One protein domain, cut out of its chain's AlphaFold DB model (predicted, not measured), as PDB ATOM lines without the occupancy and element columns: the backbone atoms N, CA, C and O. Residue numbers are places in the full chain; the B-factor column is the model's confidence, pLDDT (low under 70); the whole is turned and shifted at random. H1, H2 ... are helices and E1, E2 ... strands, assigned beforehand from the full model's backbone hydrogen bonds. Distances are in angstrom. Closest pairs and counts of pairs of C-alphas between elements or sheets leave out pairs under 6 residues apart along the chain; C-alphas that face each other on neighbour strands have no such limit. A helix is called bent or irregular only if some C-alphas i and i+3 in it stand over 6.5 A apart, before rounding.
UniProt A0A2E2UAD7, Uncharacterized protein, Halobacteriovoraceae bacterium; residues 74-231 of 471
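What this domain is: This is residues 74 to 231 of the 471 residues of an uncharacterized protein of Halobacteriovoraceae bacterium (UniProt A0A2E2UAD7). A twisted sheet of five strands has two long helices, H1 and H4, packed on it, where they cross at a steep angle, H4 over E7 and E6 and H1 by E1 and E4; the short helix H2 lies over the face opposite to that of H4. A small hairpin, E2 and E3, lies beyond the last residues of H1, far from the sheet, and the short helix H3 lies toward the other end of the length. The printed part has 158 residues with four named helices and seven named strands, in the order E1 H1 E2 E3 E4 E5 H2 E6 E7 H3 H4; the class is mixed, helices and strands. The large sheet runs E4 E1 E5 E7 E6 and is mixed, while E2 and E3 are antiparallel. The whole is compact, with a radius of gyration of the C-alphas of 17.2 A, yet elongated, spanning 57 by 32 by 30 A.

Where its parts are: In the large sheet, E4 is residues 133 to 136, E1 74 to 80 (19.5 A), E5 145 to 149 (13.2 A), E7 184 to 191 (22.9 A) and E6 169 to 179 (26.0 A). E1 begins at C-alpha 74, (97.083, -4.575, 91.223). E6 bends by 74 degrees at residue 176. H1 is residues 88 to 108, 30.5 A long, and H4 is residues 210 to 224, 20.9 A long, ending at C-alpha 224, (100.743, 0.066, 100.496). H2 is residues 154 to 160, E2 113 to 115, E3 121 to 123 and H3 200 to 204. H3 is irregular: C-alphas 201 and 204 are 7.0 A apart.

How they stand to each other: E1 and E5 are parallel, with N 79 and O 147 2.8 A apart, within hydrogen-bond range. E4 and E1 are parallel (N 76 and O 135, 2.8 A), as are E5 and E7 (N 148 and O 189, 2.8 A). E6 and E7 form a hairpin (N 172 and O 188, 2.8 A). H4 is on the sheet at a height of 9.2 A, over E7 and E6, only just slantwise to the strands at 30.1 degrees to E6 on the local plane; the closest C-alphas of E6 and H4, Ala 171 and Glu 220, are 5.6 A apart. H1 is on the sheet at a height of 6.5 A. H1 and H4 touch at a steep tilt of 53 degrees, the same way; their closest C-alphas, Ser 98 and Asn 218, are 4.6 A apart. H2 is on the opposite face from H4, at a height of 9.9 A. E2 and E3 form a hairpin (N 122 and O 114, 2.8 A). H3 is not on the large sheet. Every O i to N i+4 pair is within hydrogen-bond range in H1, H2 and H4; H3 has 0 of 1, and 0 of 2 O i to N i+3 pairs.

The domain as a whole: The two C-alphas farthest apart, Asn 118 and Gln 198, are 57.5 A apart. The printed part has no cut, and no link between named elements is long. Mean pLDDT of the printed part is 87.5; residue 123, residues 175 to 183 and residues 198 to 203 are under 70.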
ATOM      1  N   ILE A  74      95.701  -5.075  91.250       94.00
ATOM      2  CA  ILE A  74      97.083  -4.575  91.223       94.00
ATOM      3  C   ILE A  74      97.979  -5.558  90.463       94.00
ATOM      4  O   ILE A  74      98.007  -6.741  90.812       94.00
ATOM      5  N   SER A  75      98.731  -5.088  89.463       95.88
ATOM      6  CA  SER A  75      99.786  -5.895  88.844       95.88
ATOM      7  C   SER A  75     101.016  -5.934  89.753       95.88
ATOM      8  O   SER A  75     101.645  -4.918  90.061       95.88
ATOM      9  N   VAL A  76     101.343  -7.136  90.220       97.88
ATOM     10  CA  VAL A  76     102.420  -7.402  91.172       97.88
ATOM     11  C   VAL A  76     103.480  -8.273  90.510       97.88
ATOM     12  O   VAL A  76     103.169  -9.228  89.804       97.88
ATOM     13  N   CYS A  77     104.748  -7.994  90.783       98.44
ATOM     14  CA  CYS A  77     105.829  -8.941  90.529       98.44
ATOM     15  C   CYS A  77     106.803  -8.965  91.713       98.44
ATOM     16  O   CYS A  77     106.755  -8.096  92.589       98.44
ATOM     17  N   TYR A  78     107.707  -9.943  91.742       98.56
ATOM     18  CA  TYR A  78     108.764 -10.019  92.745       98.56
ATOM     19  C   TYR A  78     110.126 -10.350  92.127       98.56
ATOM     20  O   TYR A  78     110.222 -11.006  91.089       98.56
ATOM     21  N   LYS A  79     111.194  -9.909  92.794       98.44
ATOM     22  CA  LYS A  79     112.590 -10.255  92.504       98.44
ATOM     23  C   LYS A  79     113.245 -10.750  93.788       98.44
ATOM     24  O   LYS A  79     113.172 -10.076  94.812       98.44
ATOM     25  N   ILE A  80     113.885 -11.912  93.729       98.12
ATOM     26  CA  ILE A  80     114.501 -12.580  94.882       98.12
ATOM     27  C   ILE A  80     116.009 -12.653  94.625       98.12
ATOM     28  O   ILE A  80     116.430 -13.066  93.544       98.12
ATOM     29  N   ALA A  81     116.834 -12.211  95.577       97.81
ATOM     30  CA  ALA A  81     118.280 -12.405  95.497       97.81
ATOM     31  C   ALA A  81     118.614 -13.895  95.643       97.81
ATOM     32  O   ALA A  81     118.008 -14.586  96.453       97.81
ATOM     33  N   SER A  82     119.626 -14.388  94.926       96.94
ATOM     34  CA  SER A  82     120.044 -15.799  95.002       96.94
ATOM     35  C   SER A  82     120.566 -16.231  96.380       96.94
ATOM     36  O   SER A  82     120.758 -17.418  96.615       96.94
ATOM     37  N   SER A  83     120.836 -15.271  97.265       96.06
ATOM     38  CA  SER A  83     121.248 -15.457  98.658       96.06
ATOM     39  C   SER A  83     120.086 -15.393  99.662       96.06
ATOM     40  O   SER A  83     120.248 -15.795 100.812       96.06
ATOM     41  N   PHE A  84     118.905 -14.929  99.235       96.25
ATOM     42  CA  PHE A  84     117.727 -14.817 100.088       96.25
ATOM     43  C   PHE A  84     117.169 -16.215 100.388       96.25
ATOM     44  O   PHE A  84     116.853 -16.975  99.476       96.25
ATOM     45  N   LYS A  85     117.042 -16.568 101.674       95.62
ATOM     46  CA  LYS A  85     116.753 -17.951 102.104       95.62
ATOM     47  C   LYS A  85     115.331 -18.451 101.798       95.62
ATOM     48  O   LYS A  85     115.100 -19.658 101.834       95.62
ATOM     49  N   ALA A  86     114.371 -17.561 101.537       96.50
ATOM     50  CA  ALA A  86     112.993 -17.954 101.239       96.50
ATOM     51  C   ALA A  86     112.850 -18.526  99.820       96.50
ATOM     52  O   ALA A  86     113.392 -17.976  98.862       96.50
ATOM     53  N   SER A  87     112.044 -19.579  99.666       97.50
ATOM     54  CA  SER A  87     111.696 -20.092  98.337       97.50
ATOM     55  C   SER A  87     110.769 -19.130  97.581       97.50
ATOM     56  O   SER A  87     110.000 -18.384  98.190       97.50
ATOM     57  N   GLU A  88     110.773 -19.201  96.247       97.88
ATOM     58  CA  GLU A  88     109.837 -18.442  95.407       97.88
ATOM     59  C   GLU A  88     108.368 -18.704  95.780       97.88
ATOM     60  O   GLU A  88     107.574 -17.768  95.883       97.88
ATOM     61  N   ALA A  89     108.015 -19.964  96.051       97.94
ATOM     62  CA  ALA A  89     106.669 -20.328  96.485       97.94
ATOM     63  C   ALA A  89     106.312 -19.666  97.828       97.94
ATOM     64  O   ALA A  89     105.236 -19.087  97.952       97.94
ATOM     65  N   SER A  90     107.234 -19.683  98.798       97.50
ATOM     66  CA  SER A  90     107.065 -19.035 100.108       97.50
ATOM     67  C   SER A  90     106.853 -17.525  99.971       97.50
ATOM     68  O   SER A  90     105.929 -16.980 100.570       97.50
ATOM     69  N   VAL A  91     107.665 -16.859  99.141       98.19
ATOM     70  CA  VAL A  91     107.542 -15.426  98.828       98.19
ATOM     71  C   VAL A  91     106.181 -15.105  98.214       98.19
ATOM     72  O   VAL A  91     105.490 -14.199  98.680       98.19
ATOM     73  N   LYS A  92     105.766 -15.866  97.196       98.31
ATOM     74  CA  LYS A  92     104.483 -15.649  96.526       98.31
ATOM     75  C   LYS A  92     103.308 -15.837  97.488       98.31
ATOM     76  O   LYS A  92     102.425 -14.981  97.545       98.31
ATOM     77  N   THR A  93     103.314 -16.917  98.273       97.75
ATOM     78  CA  THR A  93     102.283 -17.189  99.285       97.75
ATOM     79  C   THR A  93     102.224 -16.091 100.344       97.75
ATOM     80  O   THR A  93     101.123 -15.652 100.665       97.75
ATOM     81  N   ALA A  94     103.370 -15.595 100.828       97.25
ATOM     82  CA  ALA A  94     103.408 -14.513 101.811       97.25
ATOM     83  C   ALA A  94     102.719 -13.240 101.292       97.25
ATOM     84  O   ALA A  94     101.881 -12.667 101.988       97.25
ATOM     85  N   ILE A  95     102.994 -12.843 100.041       98.31
ATOM     86  CA  ILE A  95     102.340 -11.692  99.396       98.31
ATOM     87  C   ILE A  95     100.828 -11.934  99.256       98.31
ATOM     88  O   ILE A  95     100.034 -11.102  99.697       98.31
ATOM     89  N   GLU A  96     100.409 -13.071  98.685       97.94
ATOM     90  CA  GLU A  96      98.982 -13.402  98.510       97.94
ATOM     91  C   GLU A  96      98.208 -13.369  99.830       97.94
ATOM     92  O   GLU A  96      97.079 -12.876  99.887       97.94
ATOM     93  N   GLN A  97      98.801 -13.915 100.887       95.88
ATOM     94  CA  GLN A  97      98.161 -14.039 102.184       95.88
ATOM     95  C   GLN A  97      98.152 -12.713 102.959       95.88
ATOM     96  O   GLN A  97      97.168 -12.443 103.649       95.88
ATOM     97  N   SER A  98      99.149 -11.839 102.780       96.06
ATOM     98  CA  SER A  98      99.097 -10.460 103.288       96.06
ATOM     99  C   SER A  98      97.948  -9.677 102.656       96.06
ATOM    100  O   SER A  98      97.133  -9.098 103.368       96.06
ATOM    101  N   TYR A  99      97.815  -9.718 101.326       96.25
ATOM    102  CA  TYR A  99      96.715  -9.035 100.634       96.25
ATOM    103  C   TYR A  99      95.337  -9.561 101.064       96.25
ATOM    104  O   TYR A  99      94.449  -8.758 101.341       96.25
ATOM    105  N   LYS A 100      95.169 -10.881 101.234       94.50
ATOM    106  CA  LYS A 100      93.938 -11.475 101.802       94.50
ATOM    107  C   LYS A 100      93.674 -11.040 103.248       94.50
ATOM    108  O   LYS A 100      92.523 -10.844 103.628       94.50
ATOM    109  N   THR A 101      94.722 -10.899 104.060       89.69
ATOM    110  CA  THR A 101      94.610 -10.466 105.464       89.69
ATOM    111  C   THR A 101      94.144  -9.013 105.542       89.69
ATOM    112  O   THR A 101      93.191  -8.715 106.264       89.69
ATOM    113  N   TRP A 102      94.732  -8.131 104.730       90.88
ATOM    114  CA  TRP A 102      94.290  -6.742 104.604       90.88
ATOM    115  C   TRP A 102      92.904  -6.609 103.968       90.88
ATOM    116  O   TRP A 102      92.120  -5.796 104.441       90.88
ATOM    117  N   GLU A 103      92.537  -7.435 102.984       91.88
ATOM    118  CA  GLU A 103      91.174  -7.482 102.425       91.88
ATOM    119  C   GLU A 103      90.128  -7.844 103.491       91.88
ATOM    120  O   GLU A 103      89.089  -7.188 103.615       91.88
ATOM    121  N   ALA A 104      90.415  -8.863 104.305       87.62
ATOM    122  CA  ALA A 104      89.550  -9.273 105.405       87.62
ATOM    123  C   ALA A 104      89.425  -8.178 106.481       87.62
ATOM    124  O   ALA A 104      88.324  -7.940 106.967       87.62
ATOM    125  N   TYR A 105      90.519  -7.487 106.818       86.50
ATOM    126  CA  TYR A 105      90.497  -6.346 107.737       86.50
ATOM    127  C   TYR A 105      89.679  -5.175 107.172       86.50
ATOM    128  O   TYR A 105      88.698  -4.759 107.780       86.50
ATOM    129  N   ILE A 106      90.010  -4.707 105.965       84.94
ATOM    130  CA  ILE A 106      89.346  -3.589 105.274       84.94
ATOM    131  C   ILE A 106      87.836  -3.823 105.109       84.94
ATOM    132  O   ILE A 106      87.060  -2.875 105.183       84.94
ATOM    133  N   SER A 107      87.406  -5.069 104.886       84.88
ATOM    134  CA  SER A 107      85.982  -5.417 104.764       84.88
ATOM    135  C   SER A 107      85.235  -5.530 106.100       84.88
ATOM    136  O   SER A 107      84.007  -5.463 106.101       84.88
ATOM    137  N   GLN A 108      85.949  -5.703 107.218       82.94
ATOM    138  CA  GLN A 108      85.384  -5.803 108.571       82.94
ATOM    139  C   GLN A 108      85.417  -4.463 109.321       82.94
ATOM    140  O   GLN A 108      84.537  -4.202 110.140       82.94
ATOM    141  N   SER A 109      86.399  -3.608 109.034       79.88
ATOM    142  CA  SER A 109      86.561  -2.297 109.663       79.88
ATOM    143  C   SER A 109      85.756  -1.205 108.948       79.88
ATOM    144  O   SER A 109      85.624  -1.177 107.725       79.88
ATOM    145  N   ASN A 110      85.276  -0.222 109.712       73.44
ATOM    146  CA  ASN A 110      84.437   0.884 109.229       73.44
ATOM    147  C   ASN A 110      85.212   1.972 108.448       73.44
ATOM    148  O   ASN A 110      84.854   3.144 108.493       73.44
ATOM    149  N   ILE A 111      86.268   1.619 107.709       75.69
ATOM    150  CA  ILE A 111      87.221   2.587 107.126       75.69
ATOM    151  C   ILE A 111      86.624   3.460 106.007       75.69
ATOM    152  O   ILE A 111      87.202   4.470 105.626       75.69
ATOM    153  N   TYR A 112      85.459   3.068 105.487       76.56
ATOM    154  CA  TYR A 112      84.683   3.825 104.501       76.56
ATOM    155  C   TYR A 112      83.520   4.612 105.132       76.56
ATOM    156  O   TYR A 112      82.696   5.173 104.413       76.56
ATOM    157  N   GLN A 113      83.417   4.657 106.464       72.94
ATOM    158  CA  GLN A 113      82.451   5.500 107.164       72.94
ATOM    159  C   GLN A 113      83.102   6.847 107.478       72.94
ATOM    160  O   GLN A 113      83.887   6.974 108.414       72.94
ATOM    161  N   ARG A 114      82.762   7.866 106.688       71.50
ATOM    162  CA  ARG A 114      83.013   9.269 107.041       71.50
ATOM    163  C   ARG A 114      81.787   9.798 107.777       71.50
ATOM    164  O   ARG A 114      80.675   9.405 107.434       71.50
ATOM    165  N   THR A 115      81.966  10.714 108.718       76.44
ATOM    166  CA  THR A 115      80.869  11.516 109.278       76.44
ATOM    167  C   THR A 115      80.986  12.975 108.845       76.44
ATOM    168  O   THR A 115      82.077  13.440 108.506       76.44
ATOM    169  N   ASP A 116      79.857  13.683 108.788       80.75
ATOM    170  CA  ASP A 116      79.824  15.142 108.661       80.75
ATOM    171  C   ASP A 116      79.971  15.830 110.033       80.75
ATOM    172  O   ASP A 116      80.091  15.168 111.066       80.75
ATOM    173  N   ASP A 117      79.926  17.165 110.053       85.44
ATOM    174  CA  ASP A 117      80.001  17.969 111.286       85.44
ATOM    175  C   ASP A 117      78.824  17.720 112.267       85.44
ATOM    176  O   ASP A 117      78.812  18.274 113.366       85.44
ATOM    177  N   ASN A 118      77.829  16.907 111.884       86.31
ATOM    178  CA  ASN A 118      76.651  16.517 112.670       86.31
ATOM    179  C   ASN A 118      76.633  15.000 112.977       86.31
ATOM    180  O   ASN A 118      75.563  14.426 113.221       86.31
ATOM    181  N   ASP A 119      77.793  14.339 112.900       82.25
ATOM    182  CA  ASP A 119      77.982  12.889 113.052       82.25
ATOM    183  C   ASP A 119      77.151  12.016 112.080       82.25
ATOM    184  O   ASP A 119      76.966  10.816 112.302       82.25
ATOM    185  N   GLN A 120      76.651  12.575 110.970       80.62
ATOM    186  CA  GLN A 120      75.881  11.816 109.979       80.62
ATOM    187  C   GLN A 120      76.807  11.080 109.004       80.62
ATOM    188  O   GLN A 120      77.708  11.708 108.446       80.62
ATOM    189  N   PRO A 121      76.580   9.781 108.719       79.31
ATOM    190  CA  PRO A 121      77.381   9.040 107.751       79.31
ATOM    191  C   PRO A 121      77.349   9.670 106.350       79.31
ATOM    192  O   PRO A 121      76.332   9.628 105.654       79.31
ATOM    193  N   ILE A 122      78.485  10.205 105.902       77.38
ATOM    194  CA  ILE A 122      78.700  10.603 104.512       77.38
ATOM    195  C   ILE A 122      79.046   9.327 103.729       77.38
ATOM    196  O   ILE A 122      80.071   8.703 104.020       77.38
ATOM    197  N   PRO A 123      78.249   8.930 102.719       69.19
ATOM    198  CA  PRO A 123      78.572   7.770 101.902       69.19
ATOM    199  C   PRO A 123      79.890   7.998 101.155       69.19
ATOM    200  O   PRO A 123      80.076   9.017 100.484       69.19
ATOM    201  N   TYR A 124      80.801   7.032 101.263       71.12
ATOM    202  CA  TYR A 124      82.046   7.050 100.506       71.12
ATOM    203  C   TYR A 124      81.749   6.937  99.000       71.12
ATOM    204  O   TYR A 124      80.942   6.081  98.624       71.12
ATOM    205  N   PRO A 125      82.386   7.741  98.125       75.25
ATOM    206  CA  PRO A 125      82.305   7.528  96.683       75.25
ATOM    207  C   PRO A 125      82.706   6.086  96.337       75.25
ATOM    208  O   PRO A 125      83.769   5.621  96.753       75.25
ATOM    209  N   GLU A 126      81.837   5.346  95.638       70.94
ATOM    210  CA  GLU A 126      82.025   3.899  95.418       70.94
ATOM    211  C   GLU A 126      83.305   3.559  94.644       70.94
ATOM    212  O   GLU A 126      83.817   2.443  94.748       70.94
ATOM    213  N   ASP A 127      83.801   4.530  93.884       71.75
ATOM    214  CA  ASP A 127      85.008   4.503  93.076       71.75
ATOM    215  C   ASP A 127      86.291   4.625  93.931       71.75
ATOM    216  O   ASP A 127      87.334   4.087  93.567       71.75
ATOM    217  N   LEU A 128      86.227   5.207  95.131       78.06
ATOM    218  CA  LEU A 128      87.389   5.383  96.017       78.06
ATOM    219  C   LEU A 128      87.636   4.222  97.005       78.06
ATOM    220  O   LEU A 128      88.297   4.404  98.026       78.06
ATOM    221  N   LYS A 129      87.153   3.008  96.720       85.88
ATOM    222  CA  LYS A 129      87.511   1.809  97.508       85.88
ATOM    223  C   LYS A 129      88.993   1.455  97.309       85.88
ATOM    224  O   LYS A 129      89.522   1.637  96.216       85.88
ATOM    225  N   ILE A 130      89.662   0.922  98.332       88.19
ATOM    226  CA  ILE A 130      91.062   0.470  98.235       88.19
ATOM    227  C   ILE A 130      91.127  -0.806  97.380       88.19
ATOM    228  O   ILE A 130      90.282  -1.693  97.516       88.19
ATOM    229  N   ALA A 131      92.120  -0.916  96.492       91.50
ATOM    230  CA  ALA A 131      92.333  -2.130  95.706       91.50
ATOM    231  C   ALA A 131      93.065  -3.198  96.539       91.50
ATOM    232  O   ALA A 131      94.227  -3.040  96.896       91.50
ATOM    233  N   THR A 132      92.385  -4.309  96.817       93.12
ATOM    234  CA  THR A 132      92.892  -5.426  97.637       93.12
ATOM    235  C   THR A 132      93.320  -6.646  96.824       93.12
ATOM    236  O   THR A 132      94.010  -7.528  97.332       93.12
ATOM    237  N   LYS A 133      92.911  -6.721  95.555       95.56
ATOM    238  CA  LYS A 133      93.172  -7.867  94.679       95.56
ATOM    239  C   LYS A 133      94.475  -7.672  93.923       95.56
ATOM    240  O   LYS A 133      94.753  -6.577  93.438       95.56
ATOM    241  N   ILE A 134      95.230  -8.753  93.758       97.19
ATOM    242  CA  ILE A 134      96.510  -8.763  93.042       97.19
ATOM    243  C   ILE A 134      96.505  -9.787  91.906       97.19
ATOM    244  O   ILE A 134      95.817 -10.806  91.983       97.19
ATOM    245  N   ALA A 135      97.302  -9.534  90.873       97.31
ATOM    246  CA  ALA A 135      97.667 -10.503  89.849       97.31
ATOM    247  C   ALA A 135      99.191 -10.523  89.703       97.31
ATOM    248  O   ALA A 135      99.816  -9.467  89.625       97.31
ATOM    249  N   PHE A 136      99.784 -11.719  89.667       98.19
ATOM    250  CA  PHE A 136     101.217 -11.856  89.419       98.19
ATOM    251  C   PHE A 136     101.512 -11.812  87.926       98.19
ATOM    252  O   PHE A 136     100.965 -12.602  87.156       98.19
ATOM    253  N   GLU A 137     102.418 -10.923  87.546       97.38
ATOM    254  CA  GLU A 137     102.871 -10.718  86.175       97.38
ATOM    255  C   GLU A 137     104.409 -10.769  86.110       97.38
ATOM    256  O   GLU A 137     105.081 -10.510  87.114       97.38
ATOM    257  N   PRO A 138     105.009 -11.079  84.946       97.88
ATOM    258  CA  PRO A 138     106.445 -10.913  84.750       97.88
ATOM    259  C   PRO A 138     106.870  -9.464  85.025       97.88
ATOM    260  O   PRO A 138     106.232  -8.524  84.544       97.88
ATOM    261  N   CYS A 139     107.963  -9.273  85.770       97.25
ATOM    262  CA  CYS A 139     108.444  -7.932  86.096       97.25
ATOM    263  C   CYS A 139     108.742  -7.110  84.836       97.25
ATOM    264  O   CYS A 139     109.602  -7.474  84.033       97.25
ATOM    265  N   SER A 140     108.061  -5.975  84.709       96.00
ATOM    266  CA  SER A 140     108.140  -5.063  83.568       96.00
ATOM    267  C   SER A 140     107.963  -3.613  84.022       96.00
ATOM    268  O   SER A 140     107.494  -3.356  85.130       96.00
ATOM    269  N   ASP A 141     108.268  -2.645  83.155       91.06
ATOM    270  CA  ASP A 141     108.042  -1.219  83.448       91.06
ATOM    271  C   ASP A 141     106.545  -0.861  83.599       91.06
ATOM    272  O   ASP A 141     106.206   0.215  84.104       91.06
ATOM    273  N   SER A 142     105.645  -1.753  83.169       92.06
ATOM    274  CA  SER A 142     104.189  -1.674  83.351       92.06
ATOM    275  C   SER A 142     103.678  -2.258  84.673       92.06
ATOM    276  O   SER A 142     102.525  -2.007  85.014       92.06
ATOM    277  N   THR A 143     104.496  -3.003  85.425       94.62
ATOM    278  CA  THR A 143     104.096  -3.539  86.734       94.62
ATOM    279  C   THR A 143     103.881  -2.397  87.736       94.62
ATOM    280  O   THR A 143     104.735  -1.520  87.883       94.62
ATOM    281  N   GLU A 144     102.747  -2.403  88.436       94.00
ATOM    282  CA  GLU A 144     102.377  -1.370  89.410       94.00
ATOM    283  C   GLU A 144     103.172  -1.496  90.719       94.00
ATOM    284  O   GLU A 144     103.674  -0.499  91.241       94.00
ATOM    285  N   LEU A 145     103.340  -2.718  91.234       95.94
ATOM    286  CA  LEU A 145     104.064  -2.977  92.479       95.94
ATOM    287  C   LEU A 145     105.131  -4.064  92.309       95.94
ATOM    288  O   LEU A 145     104.840  -5.194  91.918       95.94
ATOM    289  N   THR A 146     106.382  -3.742  92.643       98.00
ATOM    290  CA  THR A 146     107.485  -4.716  92.646       98.00
ATOM    291  C   THR A 146     107.970  -4.994  94.063       98.00
ATOM    292  O   THR A 146     108.444  -4.084  94.741       98.00
ATOM    293  N   PHE A 147     107.928  -6.256  94.487       98.50
ATOM    294  CA  PHE A 147     108.578  -6.704  95.717       98.50
ATOM    295  C   PHE A 147     110.031  -7.118  95.446       98.50
ATOM    296  O   PHE A 147     110.330  -7.802  94.468       98.50
ATOM    297  N   TYR A 148     110.943  -6.742  96.332       98.31
ATOM    298  CA  TYR A 148     112.365  -7.042  96.248       98.31
ATOM    299  C   TYR A 148     112.816  -7.751  97.528       98.31
ATOM    300  O   TYR A 148     112.991  -7.123  98.565       98.31
ATOM    301  N   PHE A 149     113.036  -9.059  97.453       98.06
ATOM    302  CA  PHE A 149     113.501  -9.879  98.572       98.06
ATOM    303  C   PHE A 149     115.016  -9.997  98.487       98.06
ATOM    304  O   PHE A 149     115.550 -10.779  97.700       98.06
ATOM    305  N   GLY A 150     115.722  -9.108  99.185       96.56
ATOM    306  CA  GLY A 150     117.178  -8.990  99.121       96.56
ATOM    307  C   GLY A 150     117.751  -8.421  97.824       96.56
ATOM    308  O   GLY A 150     118.885  -7.946  97.808       96.56
ATOM    309  N   ALA A 151     117.000  -8.455  96.724       97.19
ATOM    310  CA  ALA A 151     117.469  -8.024  95.416       97.19
ATOM    311  C   ALA A 151     117.810  -6.521  95.410       97.19
ATOM    312  O   ALA A 151     116.961  -5.669  95.679       97.19
ATOM    313  N   ARG A 152     119.065  -6.186  95.079       94.81
ATOM    314  CA  ARG A 152     119.557  -4.802  94.991       94.81
ATOM    315  C   ARG A 152     119.745  -4.371  93.542       94.81
ATOM    316  O   ARG A 152     120.740  -4.699  92.905       94.81
ATOM    317  N   GLU A 153     118.815  -3.565  93.050       95.69
ATOM    318  CA  GLU A 153     118.924  -2.877  91.757       95.69
ATOM    319  C   GLU A 153     119.306  -1.397  91.948       95.69
ATOM    320  O   GLU A 153     119.144  -0.864  93.049       95.69
ATOM    321  N   PRO A 154     119.765  -0.675  90.903       95.81
ATOM    322  CA  PRO A 154     120.056   0.760  90.994       95.81
ATOM    323  C   PRO A 154     118.906   1.602  91.576       95.81
ATOM    324  O   PRO A 154     119.168   2.563  92.294       95.81
ATOM    325  N   ARG A 155     117.645   1.212  91.324       93.38
ATOM    326  CA  ARG A 155     116.425   1.804  91.912       93.38
ATOM    327  C   ARG A 155     116.435   1.698  93.442       93.38
ATOM    328  O   ARG A 155     116.475   2.719  94.123       93.38
ATOM    329  N   ILE A 156     116.517   0.474  93.968       95.06
ATOM    330  CA  ILE A 156     116.582   0.177  95.410       95.06
ATOM    331  C   ILE A 156     117.808   0.823  96.061       95.06
ATOM    332  O   ILE A 156     117.681   1.513  97.068       95.06
ATOM    333  N   ASN A 157     118.988   0.699  95.448       94.81
ATOM    334  CA  ASN A 157     120.221   1.305  95.955       94.81
ATOM    335  C   ASN A 157     120.158   2.841  96.021       94.81
ATOM    336  O   ASN A 157     120.887   3.440  96.805       94.81
ATOM    337  N   ASN A 158     119.332   3.499  95.202       93.50
ATOM    338  CA  ASN A 158     119.131   4.945  95.283       93.50
ATOM    339  C   ASN A 158     118.136   5.340  96.380       93.50
ATOM    340  O   ASN A 158     118.360   6.361  97.023       93.50
ATOM    341  N   ILE A 159     117.104   4.529  96.632       92.88
ATOM    342  CA  ILE A 159     116.168   4.729  97.749       92.88
ATOM    343  C   ILE A 159     116.902   4.531  99.088       92.88
ATOM    344  O   ILE A 159     116.899   5.429  99.929       92.88
ATOM    345  N   LEU A 160     117.651   3.430  99.231       91.25
ATOM    346  CA  LEU A 160     118.427   3.098 100.435       91.25
ATOM    347  C   LEU A 160     119.428   4.189 100.857       91.25
ATOM    348  O   LEU A 160     119.650   4.377 102.047       91.25
ATOM    349  N   LYS A 161     120.003   4.958  99.918       93.25
ATOM    350  CA  LYS A 161     120.904   6.095 100.234       93.25
ATOM    351  C   LYS A 161     120.225   7.233 101.003       93.25
ATOM    352  O   LYS A 161     120.926   8.083 101.542       93.25
ATOM    353  N   SER A 162     118.895   7.296 100.977       88.75
ATOM    354  CA  SER A 162     118.094   8.329 101.648       88.75
ATOM    355  C   SER A 162     117.436   7.852 102.944       88.75
ATOM    356  O   SER A 162     116.787   8.646 103.618       88.75
ATOM    357  N   MET A 163     117.603   6.574 103.291       87.38
ATOM    358  CA  MET A 163     116.995   5.947 104.461       87.38
ATOM    359  C   MET A 163     118.010   5.762 105.592       87.38
ATOM    360  O   MET A 163     119.223   5.840 105.385       87.38
ATOM    361  N   ALA A 164     117.503   5.521 106.801       82.12
ATOM    362  CA  ALA A 164     118.334   5.217 107.958       82.12
ATOM    363  C   ALA A 164     119.148   3.921 107.743       82.12
ATOM    364  O   ALA A 164     118.689   3.002 107.054       82.12
ATOM    365  N   PRO A 165     120.350   3.804 108.335       74.94
ATOM    366  CA  PRO A 165     121.048   2.525 108.385       74.94
ATOM    367  C   PRO A 165     120.212   1.483 109.153       74.94
ATOM    368  O   PRO A 165     119.545   1.817 110.125       74.94
ATOM    369  N   ALA A 166     120.310   0.218 108.731       81.44
ATOM    370  CA  ALA A 166     119.703  -0.965 109.363       81.44
ATOM    371  C   ALA A 166     118.168  -1.159 109.259       81.44
ATOM    372  O   ALA A 166     117.624  -1.985 109.992       81.44
ATOM    373  N   ILE A 167     117.472  -0.512 108.312       88.62
ATOM    374  CA  ILE A 167     116.069  -0.871 108.011       88.62
ATOM    375  C   ILE A 167     115.928  -2.339 107.556       88.62
ATOM    376  O   ILE A 167     116.759  -2.851 106.801       88.62
ATOM    377  N   LYS A 168     114.860  -3.007 108.011       91.88
ATOM    378  CA  LYS A 168     114.577  -4.434 107.742       91.88
ATOM    379  C   LYS A 168     113.575  -4.636 106.600       91.88
ATOM    380  O   LYS A 168     113.633  -5.640 105.890       91.88
ATOM    381  N   GLY A 169     112.722  -3.650 106.370       94.12
ATOM    382  CA  GLY A 169     111.890  -3.538 105.186       94.12
ATOM    383  C   GLY A 169     111.602  -2.072 104.869       94.12
ATOM    384  O   GLY A 169     111.997  -1.183 105.630       94.12
ATOM    385  N   PHE A 170     111.006  -1.823 103.706       94.62
ATOM    386  CA  PHE A 170     110.293  -0.582 103.420       94.62
ATOM    387  C   PHE A 170     109.299  -0.754 102.270       94.62
ATOM    388  O   PHE A 170     109.562  -1.474 101.301       94.62
ATOM    389  N   ALA A 171     108.235   0.042 102.305       94.94
ATOM    390  CA  ALA A 171     107.347   0.308 101.186       94.94
ATOM    391  C   ALA A 171     107.571   1.751 100.692       94.94
ATOM    392  O   ALA A 171     107.343   2.717 101.415       94.94
ATOM    393  N   PHE A 172     108.024   1.920  99.446       92.25
ATOM    394  CA  PHE A 172     108.249   3.227  98.824       92.25
ATOM    395  C   PHE A 172     107.335   3.463  97.612       92.25
ATOM    396  O   PHE A 172     107.421   2.759  96.601       92.25
ATOM    397  N   ARG A 173     106.504   4.509  97.691       90.12
ATOM    398  CA  ARG A 173     105.623   4.974  96.608       90.12
ATOM    399  C   ARG A 173     106.348   5.940  95.671       90.12
ATOM    400  O   ARG A 173     106.997   6.887  96.111       90.12
ATOM    401  N   GLU A 174     106.184   5.767  94.365       86.75
ATOM    402  CA  GLU A 174     106.781   6.646  93.357       86.75
ATOM    403  C   GLU A 174     105.831   7.787  92.962       86.75
ATOM    404  O   GLU A 174     104.963   7.663  92.100       86.75
ATOM    405  N   TYR A 175     106.056   8.956  93.567       69.38
ATOM    406  CA  TYR A 175     105.240  10.169  93.399       69.38
ATOM    407  C   TYR A 175     105.155  10.733  91.971       69.38
ATOM    408  O   TYR A 175     104.327  11.604  91.712       69.38
ATOM    409  N   LYS A 176     106.000  10.278  91.037       63.31
ATOM    410  CA  LYS A 176     106.021  10.794  89.655       63.31
ATOM    411  C   LYS A 176     104.793  10.393  88.833       63.31
ATOM    412  O   LYS A 176     104.452  11.122  87.908       63.31
ATOM    413  N   ASP A 177     104.131   9.303  89.219       53.72
ATOM    414  CA  ASP A 177     103.031   8.691  88.468       53.72
ATOM    415  C   ASP A 177     101.674   8.805  89.203       53.72
ATOM    416  O   ASP A 177     100.735   8.080  88.881       53.72
ATOM    417  N   ILE A 178     101.539   9.698  90.199       57.25
ATOM    418  CA  ILE A 178     100.265   9.898  90.915       57.25
ATOM    419  C   ILE A 178      99.274  10.659  90.028       57.25
ATOM    420  O   ILE A 178      99.174  11.887  90.056       57.25
ATOM    421  N   ASP A 179      98.473   9.901  89.287       63.09
ATOM    422  CA  ASP A 179      97.176  10.368  88.822       63.09
ATOM    423  C   ASP A 179      96.161  10.185  89.960       63.09
ATOM    424  O   ASP A 179      95.514   9.144  90.097       63.09
ATOM    425  N   ALA A 180      96.036  11.221  90.796       54.81
ATOM    426  CA  ALA A 180      95.128  11.242  91.943       54.81
ATOM    427  C   ALA A 180      93.645  11.051  91.563       54.81
ATOM    428  O   ALA A 180      92.828  10.774  92.434       54.81
ATOM    429  N   ILE A 181      93.289  11.188  90.279       54.97
ATOM    430  CA  ILE A 181      91.930  10.963  89.770       54.97
ATOM    431  C   ILE A 181      91.747   9.492  89.365       54.97
ATOM    432  O   ILE A 181      90.671   8.935  89.568       54.97
ATOM    433  N   LYS A 182      92.782   8.839  88.818       62.34
ATOM    434  CA  LYS A 182      92.732   7.414  88.433       62.34
ATOM    435  C   LYS A 182      93.072   6.435  89.556       62.34
ATOM    436  O   LYS A 182      92.864   5.242  89.369       62.34
ATOM    437  N   GLY A 183      93.638   6.901  90.671       63.66
ATOM    438  CA  GLY A 183      93.958   6.044  91.818       63.66
ATOM    439  C   GLY A 183      95.023   4.971  91.540       63.66
ATOM    440  O   GLY A 183      95.159   4.014  92.299       63.66
ATOM    441  N   THR A 184      95.772   5.124  90.447       70.00
ATOM    442  CA  THR A 184      96.890   4.264  90.049       70.00
ATOM    443  C   THR A 184      98.201   4.913  90.460       70.00
ATOM    444  O   THR A 184      98.421   6.092  90.183       70.00
ATOM    445  N   SER A 185      99.091   4.143  91.073       84.25
ATOM    446  CA  SER A 185     100.440   4.574  91.431       84.25
ATOM    447  C   SER A 185     101.448   3.509  91.007       84.25
ATOM    448  O   SER A 185     101.063   2.441  90.531       84.25
ATOM    449  N   LYS A 186     102.738   3.787  91.193       90.25
ATOM    450  CA  LYS A 186     103.779   2.761  91.166       90.25
ATOM    451  C   LYS A 186     104.516   2.756  92.487       90.25
ATOM    452  O   LYS A 186     104.603   3.784  93.157       90.25
ATOM    453  N   GLY A 187     105.073   1.613  92.852       93.12
ATOM    454  CA  GLY A 187     105.888   1.526  94.049       93.12
ATOM    455  C   GLY A 187     106.757   0.287  94.101       93.12
ATOM    456  O   GLY A 187     106.718  -0.591  93.231       93.12
ATOM    457  N   VAL A 188     107.560   0.238  95.153       96.12
ATOM    458  CA  VAL A 188     108.383  -0.913  95.499       96.12
ATOM    459  C   VAL A 188     108.190  -1.257  96.964       96.12
ATOM    460  O   VAL A 188     108.081  -0.367  97.803       96.12
ATOM    461  N   VAL A 189     108.198  -2.547  97.265       97.25
ATOM    462  CA  VAL A 189     108.439  -3.055  98.616       97.25
ATOM    463  C   VAL A 189     109.798  -3.738  98.592       97.25
ATOM    464  O   VAL A 189     110.094  -4.476  97.654       97.25
ATOM    465  N   TRP A 190     110.637  -3.509  99.592       97.88
ATOM    466  CA  TRP A 190     111.926  -4.179  99.732       97.88
ATOM    467  C   TRP A 190     112.033  -4.809 101.114       97.88
ATOM    468  O   TRP A 190     111.777  -4.141 102.107       97.88
ATOM    469  N   ILE A 191     112.431  -6.079 101.162       96.81
ATOM    470  CA  ILE A 191     112.738  -6.822 102.389       96.81
ATOM    471  C   ILE A 191     114.243  -7.086 102.409       96.81
ATOM    472  O   ILE A 191     114.807  -7.535 101.404       96.81
ATOM    473  N   PHE A 192     114.901  -6.813 103.536       94.69
ATOM    474  CA  PHE A 192     116.353  -6.946 103.645       94.69
ATOM    475  C   PHE A 192     116.818  -8.407 103.563       94.69
ATOM    476  O   PHE A 192     116.107  -9.319 103.972       94.69
ATOM    477  N   ASP A 193     118.033  -8.631 103.065       94.69
ATOM    478  CA  ASP A 193     118.683  -9.945 103.073       94.69
ATOM    479  C   ASP A 193     119.724 -10.014 104.203       94.69
ATOM    480  O   ASP A 193     120.726  -9.291 104.123       94.69
ATOM    481  N   PRO A 194     119.535 -10.882 105.214       90.69
ATOM    482  CA  PRO A 194     120.475 -11.058 106.321       90.69
ATOM    483  C   PRO A 194     121.863 -11.522 105.877       90.69
ATOM    484  O   PRO A 194     122.844 -11.299 106.571       90.69
ATOM    485  N   THR A 195     121.982 -12.160 104.709       89.38
ATOM    486  CA  THR A 195     123.284 -12.633 104.208       89.38
ATOM    487  C   THR A 195     124.139 -11.519 103.593       89.38
ATOM    488  O   THR A 195     125.311 -11.736 103.286       89.38
ATOM    489  N   GLN A 196     123.565 -10.327 103.384       86.31
ATOM    490  CA  GLN A 196     124.245  -9.179 102.771       86.31
ATOM    491  C   GLN A 196     124.812  -8.192 103.797       86.31
ATOM    492  O   GLN A 196     125.499  -7.239 103.419       86.31
ATOM    493  N   THR A 197     124.515  -8.384 105.079       79.81
ATOM    494  CA  THR A 197     125.060  -7.612 106.194       79.81
ATOM    495  C   THR A 197     126.161  -8.415 106.889       79.81
ATOM    496  O   THR A 197     126.137  -9.637 106.936       79.81
ATOM    497  N   GLN A 198     127.177  -7.724 107.415       63.50
ATOM    498  CA  GLN A 198     128.258  -8.353 108.195       63.50
ATOM    499  C   GLN A 198     127.951  -8.384 109.703       63.50
ATOM    500  O   GLN A 198     128.852  -8.619 110.505       63.50
ATOM    501  N   SER A 199     126.709  -8.089 110.103       68.69
ATOM    502  CA  SER A 199     126.326  -8.060 111.514       68.69
ATOM    503  C   SER A 199     126.029  -9.469 112.008       68.69
ATOM    504  O   SER A 199     125.180 -10.158 111.451       68.69
ATOM    505  N   THR A 200     126.679  -9.875 113.095       58.94
ATOM    506  CA  THR A 200     126.349 -11.120 113.808       58.94
ATOM    507  C   THR A 200     124.982 -11.066 114.488       58.94
ATOM    508  O   THR A 200     124.430 -12.104 114.829       58.94
ATOM    509  N   ASP A 201     124.413  -9.870 114.657       63.25
ATOM    510  CA  ASP A 201     123.095  -9.679 115.267       63.25
ATOM    511  C   ASP A 201     121.936  -9.900 114.268       63.25
ATOM    512  O   ASP A 201     120.775  -9.739 114.633       63.25
ATOM    513  N   ASP A 202     122.212 -10.267 113.009       62.72
ATOM    514  CA  ASP A 202     121.179 -10.526 111.991       62.72
ATOM    515  C   ASP A 202     120.696 -11.996 111.937       62.72
ATOM    516  O   ASP A 202     119.780 -12.312 111.173       62.72
ATOM    517  N   ASP A 203     121.221 -12.886 112.791       65.31
ATOM    518  CA  ASP A 203     120.779 -14.293 112.895       65.31
ATOM    519  C   ASP A 203     119.294 -14.450 113.302       65.31
ATOM    520  O   ASP A 203     118.691 -15.497 113.060       65.31
ATOM    521  N   TYR A 204     118.666 -13.406 113.863       71.19
ATOM    522  CA  TYR A 204     117.240 -13.407 114.229       71.19
ATOM    523  C   TYR A 204     116.278 -13.449 113.029       71.19
ATOM    524  O   TYR A 204     115.123 -13.844 113.188       71.19
ATOM    525  N   TYR A 205     116.715 -13.055 111.828       83.88
ATOM    526  CA  TYR A 205     115.823 -12.847 110.680       83.88
ATOM    527  C   TYR A 205     115.909 -14.003 109.672       83.88
ATOM    528  O   TYR A 205     116.319 -13.838 108.523       83.88
ATOM    529  N   ASP A 206     115.530 -15.212 110.085       89.69
ATOM    530  CA  ASP A 206     115.535 -16.370 109.186       89.69
ATOM    531  C   ASP A 206     114.298 -16.411 108.275       89.69
ATOM    532  O   ASP A 206     113.307 -17.087 108.552       89.69
ATOM    533  N   TRP A 207     114.378 -15.727 107.133       93.50
ATOM    534  CA  TRP A 207     113.315 -15.695 106.122       93.50
ATOM    535  C   TRP A 207     112.965 -17.045 105.477       93.50
ATOM    536  O   TRP A 207     112.008 -17.106 104.707       93.50
ATOM    537  N   SER A 208     113.681 -18.136 105.780       93.62
ATOM    538  CA  SER A 208     113.198 -19.478 105.426       93.62
ATOM    539  C   SER A 208     111.965 -19.897 106.245       93.62
ATOM    540  O   SER A 208     111.186 -20.734 105.783       93.62
ATOM    541  N   LYS A 209     111.742 -19.285 107.420       92.12
ATOM    542  CA  LYS A 209     110.587 -19.527 108.296       92.12
ATOM    543  C   LYS A 209     109.357 -18.775 107.757       92.12
ATOM    544  O   LYS A 209     109.376 -17.540 107.729       92.12
ATOM    545  N   PRO A 210     108.277 -19.476 107.345       91.06
ATOM    546  CA  PRO A 210     107.136 -18.846 106.679       91.06
ATOM    547  C   PRO A 210     106.466 -17.738 107.493       91.06
ATOM    548  O   PRO A 210     106.118 -16.713 106.918       91.06
ATOM    549  N   ASP A 211     106.338 -17.898 108.813       86.62
ATOM    550  CA  ASP A 211     105.628 -16.930 109.661       86.62
ATOM    551  C   ASP A 211     106.402 -15.612 109.830       86.62
ATOM    552  O   ASP A 211     105.796 -14.541 109.824       86.62
ATOM    553  N   LEU A 212     107.743 -15.663 109.898       90.12
ATOM    554  CA  LEU A 212     108.593 -14.462 109.920       90.12
ATOM    555  C   LEU A 212     108.454 -13.677 108.612       90.12
ATOM    556  O   LEU A 212     108.236 -12.464 108.629       90.12
ATOM    557  N   LEU A 213     108.535 -14.384 107.478       94.69
ATOM    558  CA  LEU A 213     108.352 -13.803 106.149       94.69
ATOM    559  C   LEU A 213     106.932 -13.238 105.976       94.69
ATOM    560  O   LEU A 213     106.758 -12.145 105.443       94.69
ATOM    561  N   GLN A 214     105.918 -13.956 106.461       93.75
ATOM    562  CA  GLN A 214     104.527 -13.522 106.427       93.75
ATOM    563  C   GLN A 214     104.313 -12.244 107.237       93.75
ATOM    564  O   GLN A 214     103.632 -11.339 106.756       93.75
ATOM    565  N   ALA A 215     104.887 -12.157 108.441       89.94
ATOM    566  CA  ALA A 215     104.753 -10.999 109.317       89.94
ATOM    567  C   ALA A 215     105.333  -9.734 108.669       89.94
ATOM    568  O   ALA A 215     104.627  -8.729 108.569       89.94
ATOM    569  N   ILE A 216     106.570  -9.792 108.154       94.44
ATOM    570  CA  ILE A 216     107.191  -8.626 107.510       94.44
ATOM    571  C   ILE A 216     106.481  -8.236 106.210       94.44
ATOM    572  O   ILE A 216     106.192  -7.063 105.996       94.44
ATOM    573  N   VAL A 217     106.100  -9.201 105.366       96.38
ATOM    574  CA  VAL A 217     105.345  -8.887 104.142       96.38
ATOM    575  C   VAL A 217     103.958  -8.332 104.485       96.38
ATOM    576  O   VAL A 217     103.434  -7.513 103.738       96.38
ATOM    577  N   ASN A 218     103.337  -8.731 105.600       95.31
ATOM    578  CA  ASN A 218     102.050  -8.170 106.026       95.31
ATOM    579  C   ASN A 218     102.181  -6.732 106.542       95.31
ATOM    580  O   ASN A 218     101.316  -5.916 106.231       95.31
ATOM    581  N   HIS A 219     103.266  -6.413 107.253       94.19
ATOM    582  CA  HIS A 219     103.610  -5.045 107.640       94.19
ATOM    583  C   HIS A 219     103.790  -4.144 106.405       94.19
ATOM    584  O   HIS A 219     103.072  -3.160 106.240       94.19
ATOM    585  N   GLU A 220     104.670  -4.524 105.472       95.69
ATOM    586  CA  GLU A 220     104.946  -3.697 104.287       95.69
ATOM    587  C   GLU A 220     103.740  -3.560 103.345       95.69
ATOM    588  O   GLU A 220     103.529  -2.501 102.751       95.69
ATOM    589  N   VAL A 221     102.893  -4.592 103.220       96.06
ATOM    590  CA  VAL A 221     101.627  -4.472 102.475       96.06
ATOM    591  C   VAL A 221     100.681  -3.476 103.155       96.06
ATOM    592  O   VAL A 221     100.010  -2.729 102.441       96.06
ATOM    593  N   GLY A 222     100.672  -3.384 104.488       93.00
ATOM    594  CA  GLY A 222      99.900  -2.379 105.227       93.00
ATOM    595  C   GLY A 222     100.254  -0.949 104.816       93.00
ATOM    596  O   GLY A 222      99.363  -0.153 104.514       93.00
ATOM    597  N   HIS A 223     101.545  -0.647 104.655       91.69
ATOM    598  CA  HIS A 223     101.995   0.645 104.120       91.69
ATOM    599  C   HIS A 223     101.471   0.920 102.701       91.69
ATOM    600  O   HIS A 223     101.087   2.051 102.397       91.69
ATOM    601  N   THR A 224     101.355  -0.100 101.836       92.62
ATOM    602  CA  THR A 224     100.743   0.066 100.496       92.62
ATOM    603  C   THR A 224      99.234   0.340 100.540       92.62
ATOM    604  O   THR A 224      98.697   1.011  99.654       92.62
ATOM    605  N   MET A 225      98.553  -0.122 101.594       90.00
ATOM    606  CA  MET A 225      97.143   0.186 101.867       90.00
ATOM    607  C   MET A 225      96.949   1.577 102.483       90.00
ATOM    608  O   MET A 225      95.811   2.010 102.638       90.00
ATOM    609  N   GLY A 226      98.029   2.294 102.809       86.00
ATOM    610  CA  GLY A 226      97.952   3.561 103.527       86.00
ATOM    611  C   GLY A 226      97.680   3.367 105.016       86.00
ATOM    612  O   GLY A 226      96.880   4.096 105.586       86.00
ATOM    613  N   VAL A 227      98.329   2.396 105.660       84.12
ATOM    614  CA  VAL A 227      98.271   2.187 107.117       84.12
ATOM    615  C   VAL A 227      99.553   2.732 107.747       84.12
ATOM    616  O   VAL A 227     100.637   2.507 107.227       84.12
ATOM    617  N   HIS A 228      99.433   3.522 108.820       83.25
ATOM    618  CA  HIS A 228     100.583   4.101 109.537       83.25
ATOM    619  C   HIS A 228     101.234   3.046 110.431       83.25
ATOM    620  O   HIS A 228     100.612   2.025 110.733       83.25
ATOM    621  N   HIS A 229     102.425   3.346 110.957       86.00
ATOM    622  CA  HIS A 229     102.882   2.614 112.125       86.00
ATOM    623  C   HIS A 229     101.904   2.764 113.303       86.00
ATOM    624  O   HIS A 229     101.396   3.856 113.563       86.00
ATOM    625  N   GLN A 230     101.642   1.664 114.013       79.56
ATOM    626  CA  GLN A 230     100.842   1.662 115.241       79.56
ATOM    627  C   GLN A 230     101.422   0.674 116.257       79.56
ATOM    628  O   GLN A 230     101.435  -0.539 116.022       79.56
ATOM    629  N   ASP A 231     101.842   1.197 117.407       79.88
ATOM    630  CA  ASP A 231     102.330   0.407 118.537       79.88
ATOM    631  C   ASP A 231     101.320  -0.658 118.984       79.88
ATOM    632  O   ASP A 231     100.103  -0.496 118.863       79.88
TER     633      ASP A 231